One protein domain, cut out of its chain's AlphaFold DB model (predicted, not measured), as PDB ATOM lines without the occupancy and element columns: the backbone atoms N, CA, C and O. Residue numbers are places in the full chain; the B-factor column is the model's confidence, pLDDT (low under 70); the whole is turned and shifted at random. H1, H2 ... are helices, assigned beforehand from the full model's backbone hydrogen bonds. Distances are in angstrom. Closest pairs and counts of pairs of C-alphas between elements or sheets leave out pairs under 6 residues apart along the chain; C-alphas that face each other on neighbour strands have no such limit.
ATOM      1  N   GLU A 147     239.619 240.253 359.179       78.31
ATOM      2  CA  GLU A 147     238.718 241.398 359.366       78.31
ATOM      3  C   GLU A 147     238.540 242.225 358.077       78.31
ATOM      4  O   GLU A 147     237.451 242.714 357.773       78.31
ATOM      5  N   ALA A 148     239.600 242.385 357.278       78.06
ATOM      6  CA  ALA A 148     239.493 243.065 355.993       78.06
ATOM      7  C   ALA A 148     238.700 242.233 354.970       78.06
ATOM      8  O   ALA A 148     237.929 242.818 354.208       78.06
ATOM      9  N   LEU A 149     238.849 240.903 354.966       78.44
ATOM     10  CA  LEU A 149     238.069 240.000 354.110       78.44
ATOM     11  C   LEU A 149     236.577 240.046 354.445       78.44
ATOM     12  O   LEU A 149     235.770 240.249 353.540       78.44
ATOM     13  N   VAL A 150     236.221 240.000 355.731       79.94
ATOM     14  CA  VAL A 150     234.828 240.123 356.192       79.94
ATOM     15  C   VAL A 150     234.212 241.435 355.704       79.94
ATOM     16  O   VAL A 150     233.117 241.449 355.139       79.94
ATOM     17  N   ARG A 151     234.935 242.556 355.828       80.75
ATOM     18  CA  ARG A 151     234.462 243.856 355.322       80.75
ATOM     19  C   ARG A 151     234.331 243.892 353.797       80.75
ATOM     20  O   ARG A 151     233.413 244.542 353.295       80.75
ATOM     21  N   ILE A 152     235.228 243.231 353.057       84.00
ATOM     22  CA  ILE A 152     235.129 243.099 351.592       84.00
ATOM     23  C   ILE A 152     233.870 242.310 351.224       84.00
ATOM     24  O   ILE A 152     233.106 242.768 350.373       84.00
ATOM     25  N   ASN A 153     233.633 241.172 351.875       83.94
ATOM     26  CA  ASN A 153     232.462 240.332 351.633       83.94
ATOM     27  C   ASN A 153     231.164 241.069 351.959       83.94
ATOM     28  O   ASN A 153     230.237 241.053 351.155       83.94
ATOM     29  N   GLU A 154     231.126 241.816 353.062       82.50
ATOM     30  CA  GLU A 154     229.979 242.649 353.426       82.50
ATOM     31  C   GLU A 154     229.676 243.713 352.357       82.50
ATOM     32  O   GLU A 154     228.525 243.907 351.964       82.50
ATOM     33  N   ILE A 155     230.709 244.384 351.831       84.75
ATOM     34  CA  ILE A 155     230.553 245.347 350.730       84.75
ATOM     35  C   ILE A 155     230.013 244.652 349.474       84.75
ATOM     36  O   ILE A 155     229.065 245.149 348.863       84.75
ATOM     37  N   ARG A 156     230.585 243.504 349.093       85.75
ATOM     38  CA  ARG A 156     230.152 242.741 347.911       85.75
ATOM     39  C   ARG A 156     228.711 242.260 348.042       85.75
ATOM     40  O   ARG A 156     227.932 242.469 347.117       85.75
ATOM     41  N   LYS A 157     228.330 241.718 349.203       82.94
ATOM     42  CA  LYS A 157     226.957 241.298 349.519       82.94
ATOM     43  C   LYS A 157     225.979 242.464 349.389       82.94
ATOM     44  O   LYS A 157     224.946 242.314 348.746       82.94
ATOM     45  N   GLN A 158     226.317 243.639 349.928       81.38
ATOM     46  CA  GLN A 158     225.468 244.832 349.816       81.38
ATOM     47  C   GLN A 158     225.279 245.295 348.370       81.38
ATOM     48  O   GLN A 158     224.159 245.634 347.993       81.38
ATOM     49  N   ILE A 159     226.344 245.301 347.561       83.62
ATOM     50  CA  ILE A 159     226.262 245.695 346.146       83.62
ATOM     51  C   ILE A 159     225.422 244.693 345.362       83.62
ATOM     52  O   ILE A 159     224.517 245.098 344.640       83.62
ATOM     53  N   ASN A 160     225.703 243.402 345.533       84.12
ATOM     54  CA  ASN A 160     224.955 242.323 344.906       84.12
ATOM     55  C   ASN A 160     223.459 242.463 345.209       84.12
ATOM     56  O   ASN A 160     222.671 242.686 344.296       84.12
ATOM     57  N   LEU A 161     223.077 242.459 346.491       80.50
ATOM     58  CA  LEU A 161     221.678 242.599 346.908       80.50
ATOM     59  C   LEU A 161     221.024 243.869 346.351       80.50
ATOM     60  O   LEU A 161     219.874 243.833 345.917       80.50
ATOM     61  N   ALA A 162     221.753 244.985 346.332       79.81
ATOM     62  CA  ALA A 162     221.251 246.237 345.795       79.81
ATOM     63  C   ALA A 162     220.959 246.159 344.293       79.81
ATOM     64  O   ALA A 162     219.906 246.629 343.866       79.81
ATOM     65  N   LEU A 163     221.832 245.535 343.505       78.94
ATOM     66  CA  LEU A 163     221.646 245.407 342.060       78.94
ATOM     67  C   LEU A 163     220.446 244.517 341.715       78.94
ATOM     68  O   LEU A 163     219.591 244.957 340.952       78.94
ATOM     69  N   TYR A 164     220.290 243.365 342.374       75.50
ATOM     70  CA  TYR A 164     219.090 242.530 342.196       75.50
ATOM     71  C   TYR A 164     217.815 243.241 342.681       75.50
ATOM     72  O   TYR A 164     216.767 243.166 342.041       75.50
ATOM     73  N   SER A 165     217.890 244.003 343.781       70.88
ATOM     74  CA  SER A 165     216.738 244.783 344.259       70.88
ATOM     75  C   SER A 165     216.340 245.918 343.304       70.88
ATOM     76  O   SER A 165     215.161 246.259 343.223       70.88
ATOM     77  N   ALA A 166     217.300 246.485 342.565       63.91
ATOM     78  CA  ALA A 166     217.071 247.575 341.617       63.91
ATOM     79  C   ALA A 166     216.394 247.105 340.326       63.91
ATOM     80  O   ALA A 166     215.615 247.863 339.747       63.91
ATOM     81  N   GLU A 167     216.668 245.872 339.894       64.69
ATOM     82  CA  GLU A 167     215.970 245.240 338.767       64.69
ATOM     83  C   GLU A 167     214.491 244.994 339.096       64.69
ATOM     84  O   GLU A 167     213.626 245.178 338.241       64.69
ATOM     85  N   SER A 168     214.184 244.647 340.351       61.81
ATOM     86  CA  SER A 168     212.816 244.336 340.789       61.81
ATOM     87  C   SER A 168     211.999 245.556 341.230       61.81
ATOM     88  O   SER A 168     210.772 245.530 341.125       61.81
ATOM     89  N   ALA A 169     212.629 246.607 341.755       59.03
ATOM     90  CA  ALA A 169     211.949 247.803 342.239       59.03
ATOM     91  C   ALA A 169     212.786 249.039 341.897       59.03
ATOM     92  O   ALA A 169     213.872 249.230 342.437       59.03
ATOM     93  N   GLY A 170     212.266 249.914 341.031       59.97
ATOM     94  CA  GLY A 170     212.906 251.159 340.572       59.97
ATOM     95  C   GLY A 170     213.104 252.240 341.650       59.97
ATOM     96  O   GLY A 170     212.888 253.427 341.397       59.97
ATOM     97  N   ASN A 171     213.500 251.859 342.864       69.38
ATOM     98  CA  ASN A 171     213.701 252.729 344.011       69.38
ATOM     99  C   ASN A 171     215.093 253.386 343.959       69.38
ATOM    100  O   ASN A 171     216.074 252.928 344.552       69.38
ATOM    101  N   LYS A 172     215.171 254.499 343.219       72.50
ATOM    102  CA  LYS A 172     216.394 255.302 343.036       72.50
ATOM    103  C   LYS A 172     216.995 255.807 344.354       72.50
ATOM    104  O   LYS A 172     218.208 256.014 344.421       72.50
ATOM    105  N   ASP A 173     216.187 255.994 345.395       74.62
ATOM    106  CA  ASP A 173     216.659 256.508 346.684       74.62
ATOM    107  C   ASP A 173     217.354 255.433 347.520       74.62
ATOM    108  O   ASP A 173     218.393 255.708 348.131       74.62
ATOM    109  N   LEU A 174     216.879 254.185 347.445       71.50
ATOM    110  CA  LEU A 174     217.576 253.036 348.027       71.50
ATOM    111  C   LEU A 174     218.955 252.854 347.378       71.50
ATOM    112  O   LEU A 174     219.956 252.737 348.084       71.50
ATOM    113  N   MET A 175     219.043 252.980 346.049       74.50
ATOM    114  CA  MET A 175     220.324 252.924 345.329       74.50
ATOM    115  C   MET A 175     221.289 254.045 345.722       74.50
ATOM    116  O   MET A 175     222.492 253.813 345.853       74.50
ATOM    117  N   ARG A 176     220.788 255.265 345.947       79.44
ATOM    118  CA  ARG A 176     221.622 256.377 346.438       79.44
ATOM    119  C   ARG A 176     222.145 256.110 347.848       79.44
ATOM    120  O   ARG A 176     223.308 256.414 348.115       79.44
ATOM    121  N   SER A 177     221.312 255.559 348.730       79.25
ATOM    122  CA  SER A 177     221.701 255.226 350.106       79.25
ATOM    123  C   SER A 177     222.742 254.106 350.151       79.25
ATOM    124  O   SER A 177     223.779 254.254 350.808       79.25
ATOM    125  N   VAL A 178     222.528 253.032 349.379       81.88
ATOM    126  CA  VAL A 178     223.500 251.938 349.244       81.88
ATOM    127  C   VAL A 178     224.806 252.475 348.681       81.88
ATOM    128  O   VAL A 178     225.839 252.297 349.315       81.88
ATOM    129  N   ARG A 179     224.772 253.216 347.564       83.19
ATOM    130  CA  ARG A 179     225.981 253.809 346.973       83.19
ATOM    131  C   ARG A 179     226.771 254.607 348.009       83.19
ATOM    132  O   ARG A 179     227.960 254.371 348.165       83.19
ATOM    133  N   ARG A 180     226.122 255.502 348.763       83.69
ATOM    134  CA  ARG A 180     226.793 256.305 349.805       83.69
ATOM    135  C   ARG A 180     227.403 255.440 350.908       83.69
ATOM    136  O   ARG A 180     228.556 255.655 351.286       83.69
ATOM    137  N   THR A 181     226.648 254.466 351.410       86.31
ATOM    138  CA  THR A 181     227.097 253.569 352.485       86.31
ATOM    139  C   THR A 181     228.284 252.727 352.030       86.31
ATOM    140  O   THR A 181     229.312 252.682 352.707       86.31
ATOM    141  N   THR A 182     228.183 252.125 350.847       82.75
ATOM    142  CA  THR A 182     229.228 251.300 350.252       82.75
ATOM    143  C   THR A 182     230.478 252.110 349.929       82.75
ATOM    144  O   THR A 182     231.568 251.684 350.301       82.75
ATOM    145  N   THR A 183     230.351 253.299 349.329       84.81
ATOM    146  CA  THR A 183     231.500 254.181 349.061       84.81
ATOM    147  C   THR A 183     232.214 254.563 350.356       84.81
ATOM    148  O   THR A 183     233.437 254.511 350.410       84.81
ATOM    149  N   THR A 184     231.472 254.858 351.427       86.50
ATOM    150  CA  THR A 184     232.066 255.199 352.731       86.50
ATOM    151  C   THR A 184     232.787 254.001 353.360       86.50
ATOM    152  O   THR A 184     233.899 254.140 353.871       86.50
ATOM    153  N   LYS A 185     232.178 252.806 353.330       86.69
ATOM    154  CA  LYS A 185     232.807 251.572 353.837       86.69
ATOM    155  C   LYS A 185     234.055 251.206 353.031       86.69
ATOM    156  O   LYS A 185     235.076 250.856 353.620       86.69
ATOM    157  N   LEU A 186     233.991 251.337 351.707       85.31
ATOM    158  CA  LEU A 186     235.112 251.094 350.804       85.31
ATOM    159  C   LEU A 186     236.251 252.081 351.058       85.31
ATOM    160  O   LEU A 186     237.396 251.661 351.184       85.31
ATOM    161  N   GLN A 187     235.941 253.369 351.203       84.75
ATOM    162  CA  GLN A 187     236.935 254.390 351.521       84.75
ATOM    163  C   GLN A 187     237.671 254.055 352.825       84.75
ATOM    164  O   GLN A 187     238.897 253.983 352.832       84.75
ATOM    165  N   LYS A 188     236.939 253.713 353.893       86.00
ATOM    166  CA  LYS A 188     237.545 253.275 355.163       86.00
ATOM    167  C   LYS A 188     238.423 252.029 355.008       86.00
ATOM    168  O   LYS A 188     239.432 251.897 355.696       86.00
ATOM    169  N   LEU A 189     238.051 251.105 354.123       84.56
ATOM    170  CA  LEU A 189     238.820 249.887 353.849       84.56
ATOM    171  C   LEU A 189     240.108 250.158 353.058       84.56
ATOM    172  O   LEU A 189     241.105 249.446 353.232       84.56
ATOM    173  N   LEU A 190     240.080 251.162 352.181       81.50
ATOM    174  CA  LEU A 190     241.231 251.614 351.400       81.50
ATOM    175  C   LEU A 190     242.207 252.439 352.248       81.50
ATOM    176  O   LEU A 190     243.415 252.270 352.104       81.50
ATOM    177  N   GLU A 191     241.690 253.262 353.158       81.94
ATOM    178  CA  GLU A 191     242.479 254.081 354.089       81.94
ATOM    179  C   GLU A 191     243.057 253.278 355.265       81.94
ATOM    180  O   GLU A 191     243.968 253.743 355.954       81.94
ATOM    181  N   ALA A 192     242.549 252.065 355.510       81.88
ATOM    182  CA  ALA A 192     243.048 251.202 356.569       81.88
ATOM    183  C   ALA A 192     244.554 250.939 356.388       81.88
ATOM    184  O   ALA A 192     244.996 250.409 355.364       81.88
ATOM    185  N   LYS A 193     245.347 251.289 357.408       76.38
ATOM    186  CA  LYS A 193     246.775 250.960 357.449       76.38
ATOM    187  C   LYS A 193     246.929 249.450 357.517       76.38
ATOM    188  O   LYS A 193     246.305 248.803 358.356       76.38
ATOM    189  N   ARG A 194     247.763 248.898 356.646       81.06
ATOM    190  CA  ARG A 194     248.030 247.464 356.609       81.06
ATOM    191  C   ARG A 194     249.532 247.241 356.770       81.06
ATOM    192  O   ARG A 194     250.308 248.026 356.219       81.06
ATOM    193  N   PRO A 195     249.950 246.237 357.553       79.19
ATOM    194  CA  PRO A 195     251.365 245.979 357.748       79.19
ATOM    195  C   PRO A 195     251.990 245.484 356.435       79.19
ATOM    196  O   PRO A 195     251.327 244.763 355.676       79.19
ATOM    197  N   PRO A 196     253.248 245.867 356.155       74.69
ATOM    198  CA  PRO A 196     253.947 245.385 354.978       74.69
ATOM    199  C   PRO A 196     254.113 243.870 355.070       74.69
ATOM    200  O   PRO A 196     254.455 243.330 356.127       74.69
ATOM    201  N   ASN A 197     253.880 243.188 353.959       73.75
ATOM    202  CA  ASN A 197     254.169 241.772 353.859       73.75
ATOM    203  C   ASN A 197     255.681 241.591 353.691       73.75
ATOM    204  O   ASN A 197     256.248 241.978 352.675       73.75
ATOM    205  N   ARG A 198     256.338 241.043 354.716       62.69
ATOM    206  CA  ARG A 198     257.783 240.761 354.699       62.69
ATOM    207  C   ARG A 198     258.115 239.394 354.109       62.69
ATOM    208  O   ARG A 198     259.291 239.090 353.927       62.69
ATOM    209  N   ASN A 199     257.102 238.571 353.842       62.31
ATOM    210  CA  ASN A 199     257.314 237.248 353.291       62.31
ATOM    211  C   ASN A 199     257.398 237.363 351.769       62.31
ATOM    212  O   ASN A 199     256.393 237.480 351.066       62.31
ATOM    213  N   ASN A 200     258.633 237.346 351.290       54.75
ATOM    214  CA  ASN A 200     258.979 237.370 349.883       54.75
ATOM    215  C   ASN A 200     258.961 235.935 349.339       54.75
ATOM    216  O   ASN A 200     259.980 235.253 349.367       54.75
ATOM    217  N   TYR A 201     257.811 235.474 348.847       56.19
ATOM    218  CA  TYR A 201     257.685 234.190 348.134       56.19
ATOM    219  C   TYR A 201     258.101 234.327 346.661       56.19
ATOM    220  O   TYR A 201     257.425 233.826 345.772       56.19
ATOM    221  N   PHE A 202     259.174 235.071 346.387       54.53
ATOM    222  CA  PHE A 202     259.656 235.236 345.019       54.53
ATOM    223  C   PHE A 202     260.338 233.946 344.558       54.53
ATOM    224  O   PHE A 202     261.237 233.449 345.241       54.53
ATOM    225  N   GLY A 203     259.929 233.423 343.402       56.22
ATOM    226  CA  GLY A 203     260.583 232.295 342.737       56.22
ATOM    227  C   GLY A 203     260.077 230.919 343.163       56.22
ATOM    228  O   GLY A 203     260.656 229.913 342.757       56.22
ATOM    229  N   THR A 204     259.015 230.844 343.969       59.62
ATOM    230  CA  THR A 204     258.359 229.560 344.253       59.62
ATOM    231  C   THR A 204     257.265 229.245 343.241       59.62
ATOM    232  O   THR A 204     256.839 228.091 343.193       59.62
ATOM    233  N   PHE A 205     256.775 230.238 342.475       57.06
ATOM    234  CA  PHE A 205     255.569 230.139 341.632       57.06
ATOM    235  C   PHE A 205     254.350 229.568 342.382       57.06
ATOM    236  O   PHE A 205     253.363 229.103 341.804       57.06
ATOM    237  N   GLN A 206     254.422 229.586 343.711       55.78
ATOM    238  CA  GLN A 206     253.421 229.093 344.628       55.78
ATOM    239  C   GLN A 206     252.926 230.308 345.385       55.78
ATOM    240  O   GLN A 206     253.550 230.784 346.332       55.78
ATOM    241  N   TRP A 207     251.776 230.812 344.944       56.19
ATOM    242  CA  TRP A 207     251.004 231.788 345.700       56.19
ATOM    243  C   TRP A 207     250.828 231.293 347.140       56.19
ATOM    244  O   TRP A 207     250.763 230.083 347.361       56.19
ATOM    245  N   ASN A 208     250.685 232.211 348.100       58.31
ATOM    246  CA  ASN A 208     250.266 231.905 349.476       58.31
ATOM    247  C   ASN A 208     248.854 231.318 349.497       58.31
ATOM    248  O   ASN A 208     247.878 231.974 349.869       58.31
ATOM    249  N   ARG A 209     248.738 230.086 349.015       59.50
ATOM    250  CA  ARG A 209     247.500 229.352 348.888       59.50
ATOM    251  C   ARG A 209     247.105 228.945 350.289       59.50
ATOM    252  O   ARG A 209     247.815 228.207 350.960       59.50
ATOM    253  N   LEU A 210     245.944 229.431 350.700       60.03
ATOM    254  CA  LEU A 210     245.231 228.862 351.828       60.03
ATOM    255  C   LEU A 210     244.995 227.383 351.533       60.03
ATOM    256  O   LEU A 210     244.501 227.060 350.438       60.03
ATOM    257  N   ASN A 211     245.351 226.526 352.494       63.16
ATOM    258  CA  ASN A 211     245.034 225.107 352.449       63.16
ATOM    259  C   ASN A 211     243.524 224.972 352.191       63.16
ATOM    260  O   ASN A 211     242.753 225.673 352.852       63.16
ATOM    261  N   PRO A 212     243.080 224.161 351.216       64.81
ATOM    262  CA  PRO A 212     241.657 223.951 350.967       64.81
ATOM    263  C   PRO A 212     240.856 223.602 352.226       64.81
ATOM    264  O   PRO A 212     239.729 224.065 352.351       64.81
ATOM    265  N   ASP A 213     241.461 222.881 353.171       67.12
ATOM    266  CA  ASP A 213     240.820 222.483 354.432       67.12
ATOM    267  C   ASP A 213     240.623 223.647 355.420       67.12
ATOM    268  O   ASP A 213     239.748 223.592 356.281       67.12
ATOM    269  N   ASP A 214     241.403 224.723 355.281       63.94
ATOM    270  CA  ASP A 214     241.297 225.921 356.124       63.94
ATOM    271  C   ASP A 214     240.255 226.917 355.584       63.94
ATOM    272  O   ASP A 214     240.028 227.969 356.193       63.94
ATOM    273  N   ARG A 215     239.645 226.620 354.425       65.00
ATOM    274  CA  ARG A 215     238.627 227.464 353.792       65.00
ATOM    275  C   ARG A 215     237.252 227.099 354.316       65.00
ATOM    276  O   ARG A 215     236.819 225.953 354.236       65.00
ATOM    277  N   VAL A 216     236.534 228.108 354.776       66.88
ATOM    278  CA  VAL A 216     235.132 227.998 355.153       66.88
ATOM    279  C   VAL A 216     234.315 228.696 354.069       66.88
ATOM    280  O   VAL A 216     234.356 229.929 353.982       66.88
ATOM    281  N   PRO A 217     233.583 227.945 353.225       64.12
ATOM    282  CA  PRO A 217     232.652 228.545 352.284       64.12
ATOM    283  C   PRO A 217     231.653 229.409 353.049       64.12
ATOM    284  O   PRO A 217     231.087 228.965 354.053       64.12
ATOM    285  N   GLN A 218     231.414 230.634 352.586       61.44
ATOM    286  CA  GLN A 218     230.386 231.463 353.207       61.44
ATOM    287  C   GLN A 218     229.013 230.817 352.980       61.44
ATOM    288  O   GLN A 218     228.476 230.832 351.873       61.44
ATOM    289  N   MET A 219     228.440 230.243 354.039       52.94
ATOM    290  CA  MET A 219     227.075 229.726 354.030       52.94
ATOM    291  C   MET A 219     226.107 230.911 353.972       52.94
ATOM    292  O   MET A 219     225.880 231.599 354.965       52.94
ATOM    293  N   THR A 220     225.538 231.185 352.800       56.16
ATOM    294  CA  THR A 220     224.420 232.124 352.673       56.16
ATOM    295  C   THR A 220     223.112 231.352 352.702       56.16
ATOM    296  O   THR A 220     222.530 231.080 351.658       56.16
ATOM    297  N   GLU A 221     222.643 231.008 353.901       55.88
ATOM    298  CA  GLU A 221     221.310 230.409 354.088       55.88
ATOM    299  C   GLU A 221     220.184 231.353 353.606       55.88
ATOM    300  O   GLU A 221     219.126 230.894 353.186       55.88
ATOM    301  N   ASP A 222     220.444 232.667 353.563       55.66
ATOM    302  CA  ASP A 222     219.430 233.705 353.319       55.66
ATOM    303  C   ASP A 222     219.400 234.294 351.894       55.66
ATOM    304  O   ASP A 222     218.560 235.147 351.596       55.66
ATOM    305  N   VAL A 223     220.334 233.933 351.004       60.19
ATOM    306  CA  VAL A 223     220.496 234.619 349.706       60.19
ATOM    307  C   VAL A 223     220.627 233.609 348.573       60.19
ATOM    308  O   VAL A 223     221.524 232.773 348.591       60.19
ATOM    309  N   SER A 224     219.747 233.723 347.567       67.56
ATOM    310  CA  SER A 224     219.811 232.902 346.351       67.56
ATOM    311  C   SER A 224     221.226 232.945 345.752       67.56
ATOM    312  O   SER A 224     221.759 234.046 345.579       67.56
ATOM    313  N   PRO A 225     221.829 231.797 345.385       65.19
ATOM    314  CA  PRO A 225     223.158 231.747 344.772       65.19
ATOM    315  C   PRO A 225     223.259 232.606 343.509       65.19
ATOM    316  O   PRO A 225     224.306 233.183 343.213       65.19
ATOM    317  N   ASP A 226     222.146 232.741 342.781       67.56
ATOM    318  CA  ASP A 226     222.064 233.587 341.595       67.56
ATOM    319  C   ASP A 226     222.272 235.064 341.921       67.56
ATOM    320  O   ASP A 226     222.807 235.780 341.083       67.56
ATOM    321  N   HIS A 227     221.940 235.497 343.141       66.56
ATOM    322  CA  HIS A 227     222.105 236.873 343.596       66.56
ATOM    323  C   HIS A 227     223.545 237.224 344.009       66.56
ATOM    324  O   HIS A 227     223.790 238.344 344.444       66.56
ATOM    325  N   LEU A 228     224.509 236.301 343.917       66.12
ATOM    326  CA  LEU A 228     225.905 236.523 344.339       66.12
ATOM    327  C   LEU A 228     226.924 236.366 343.199       66.12
ATOM    328  O   LEU A 228     228.129 236.461 343.432       66.12
ATOM    329  N   LYS A 229     226.455 236.163 341.962       69.56
ATOM    330  CA  LYS A 229     227.315 235.891 340.797       69.56
ATOM    331  C   LYS A 229     228.128 237.096 340.323       69.56
ATOM    332  O   LYS A 229     229.216 236.909 339.791       69.56
ATOM    333  N   LEU A 230     227.619 238.318 340.504       73.44
ATOM    334  CA  LEU A 230     228.277 239.518 339.979       73.44
ATOM    335  C   LEU A 230     229.535 239.892 340.778       73.44
ATOM    336  O   LEU A 230     230.573 240.205 340.199       73.44
ATOM    337  N   PHE A 231     229.456 239.827 342.108       77.31
ATOM    338  CA  PHE A 231     230.605 239.997 342.994       77.31
ATOM    339  C   PHE A 231     230.726 238.790 343.934       77.31
ATOM    340  O   PHE A 231     230.138 238.823 345.018       77.31
ATOM    341  N   PRO A 232     231.479 237.738 343.562       76.19
ATOM    342  CA  PRO A 232     231.593 236.539 344.384       76.19
ATOM    343  C   PRO A 232     232.209 236.865 345.749       76.19
ATOM    344  O   PRO A 232     233.134 237.680 345.862       76.19
ATOM    345  N   LEU A 233     231.670 236.248 346.797       77.06
ATOM    346  CA  LEU A 233     232.198 236.368 348.153       77.06
ATOM    347  C   LEU A 233     233.483 235.540 348.262       77.06
ATOM    348  O   LEU A 233     233.618 234.508 347.612       77.06
ATOM    349  N   HIS A 234     234.447 236.033 349.034       77.25
ATOM    350  CA  HIS A 234     235.649 235.270 349.359       77.25
ATOM    351  C   HIS A 234     235.332 234.253 350.450       77.25
ATOM    352  O   HIS A 234     234.581 234.577 351.367       77.25
ATOM    353  N   ASP A 235     235.943 233.074 350.385       70.56
ATOM    354  CA  ASP A 235     235.865 232.101 351.475       70.56
ATOM    355  C   ASP A 235     236.509 232.676 352.744       70.56
ATOM    356  O   ASP A 235     237.531 233.375 352.680       70.56
ATOM    357  N   ASP A 236     235.910 232.385 353.896       63.34
ATOM    358  CA  ASP A 236     236.512 232.712 355.182       63.34
ATOM    359  C   ASP A 236     237.654 231.735 355.482       63.34
ATOM    360  O   ASP A 236     237.729 230.632 354.941       63.34
ATOM    361  N   VAL A 237     238.577 232.152 356.346       57.66
ATOM    362  CA  VAL A 237     239.713 231.328 356.769       57.66
ATOM    363  C   VAL A 237     239.536 230.979 358.232       57.66
ATOM    364  O   VAL A 237     239.284 231.874 359.044       57.66
ATOM    365  N   ILE A 238     239.729 229.708 358.585       51.78
ATOM    366  CA  ILE A 238     239.848 229.284 359.982       51.78
ATOM    367  C   ILE A 238     241.134 229.900 360.543       51.78
ATOM    368  O   ILE A 238     242.215 229.318 360.488       51.78
TER     369      ILE A 238
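This is residues 147 to 238 of the 257 residues of the protein "Hypothetical protein" of Rotaria sordida (UniProt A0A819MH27). Look first for a long helical hairpin, H1 and H2 side by side, with the short helix H3 packed on H1 on the side away from H2. After H2 a long stretch with no named element swings out in a wide loop, where residues 200 to 207 stick out, and then folds back to reach H3. The printed part has 92 residues with three named helices, in the order H1, H2, H3, and no named strand; the class is all helix, with 46 of the 92 residues in named elements. The whole is loose, with a radius of gyration of the C-alphas of 16.6 A, and elongated, spanning 51 by 30 by 21 A.

Begin with H1, residues 147 to 168, and H2, residues 172 to 191, which form a helical hairpin over a tight link of 3 residues. They touch, and their closest C-alphas are those of Ile 155 and Thr 182, 6.1 A apart. They run opposite ways at a shallow tilt of 16 degrees. Farther along, H3, residues 225 to 228, touches H1 with residues 157 to 164 of H1 alone; the closest C-alphas are those of Asn 160 and Leu 228, 5.9 A apart. H2 and H3 are apart. Look also at residues 215 to 216 and 236 to 237, which form a short antiparallel pairing. In H1 and H2 every O i to N i+4 pair is within hydrogen-bond range; H3 is too short for such a pair, and its one O i to N i+3 pair is within range.

Find C-alpha 147 at (238.718, 241.398, 359.366); from there H1 runs 32.0 A to C-alpha 168 at (212.816, 244.336, 340.789). Pick up H2 at C-alpha 172 and follow it for 28.4 A to C-alpha 191 at (242.479, 254.081, 354.089). H3 is 5.5 A long, from C-alpha 225 to C-alpha 228 at (225.905, 236.523, 344.339).

The two C-alphas farthest apart are those of Gly 170 and Gly 203, at 51.3 A, and each lies in a stretch that stands free: residues 167 to 173 and residues 200 to 207. Without these stretches the body spans 42 by 30 by 16 A. The link from H2 to H3 is long, 33 residues from 192 to 224. The printed part has no cut. The mean pLDDT of the printed part is 71.6, and 41 residues are under 70: residues 166 to 171, 198 to 229 and 236 to 238.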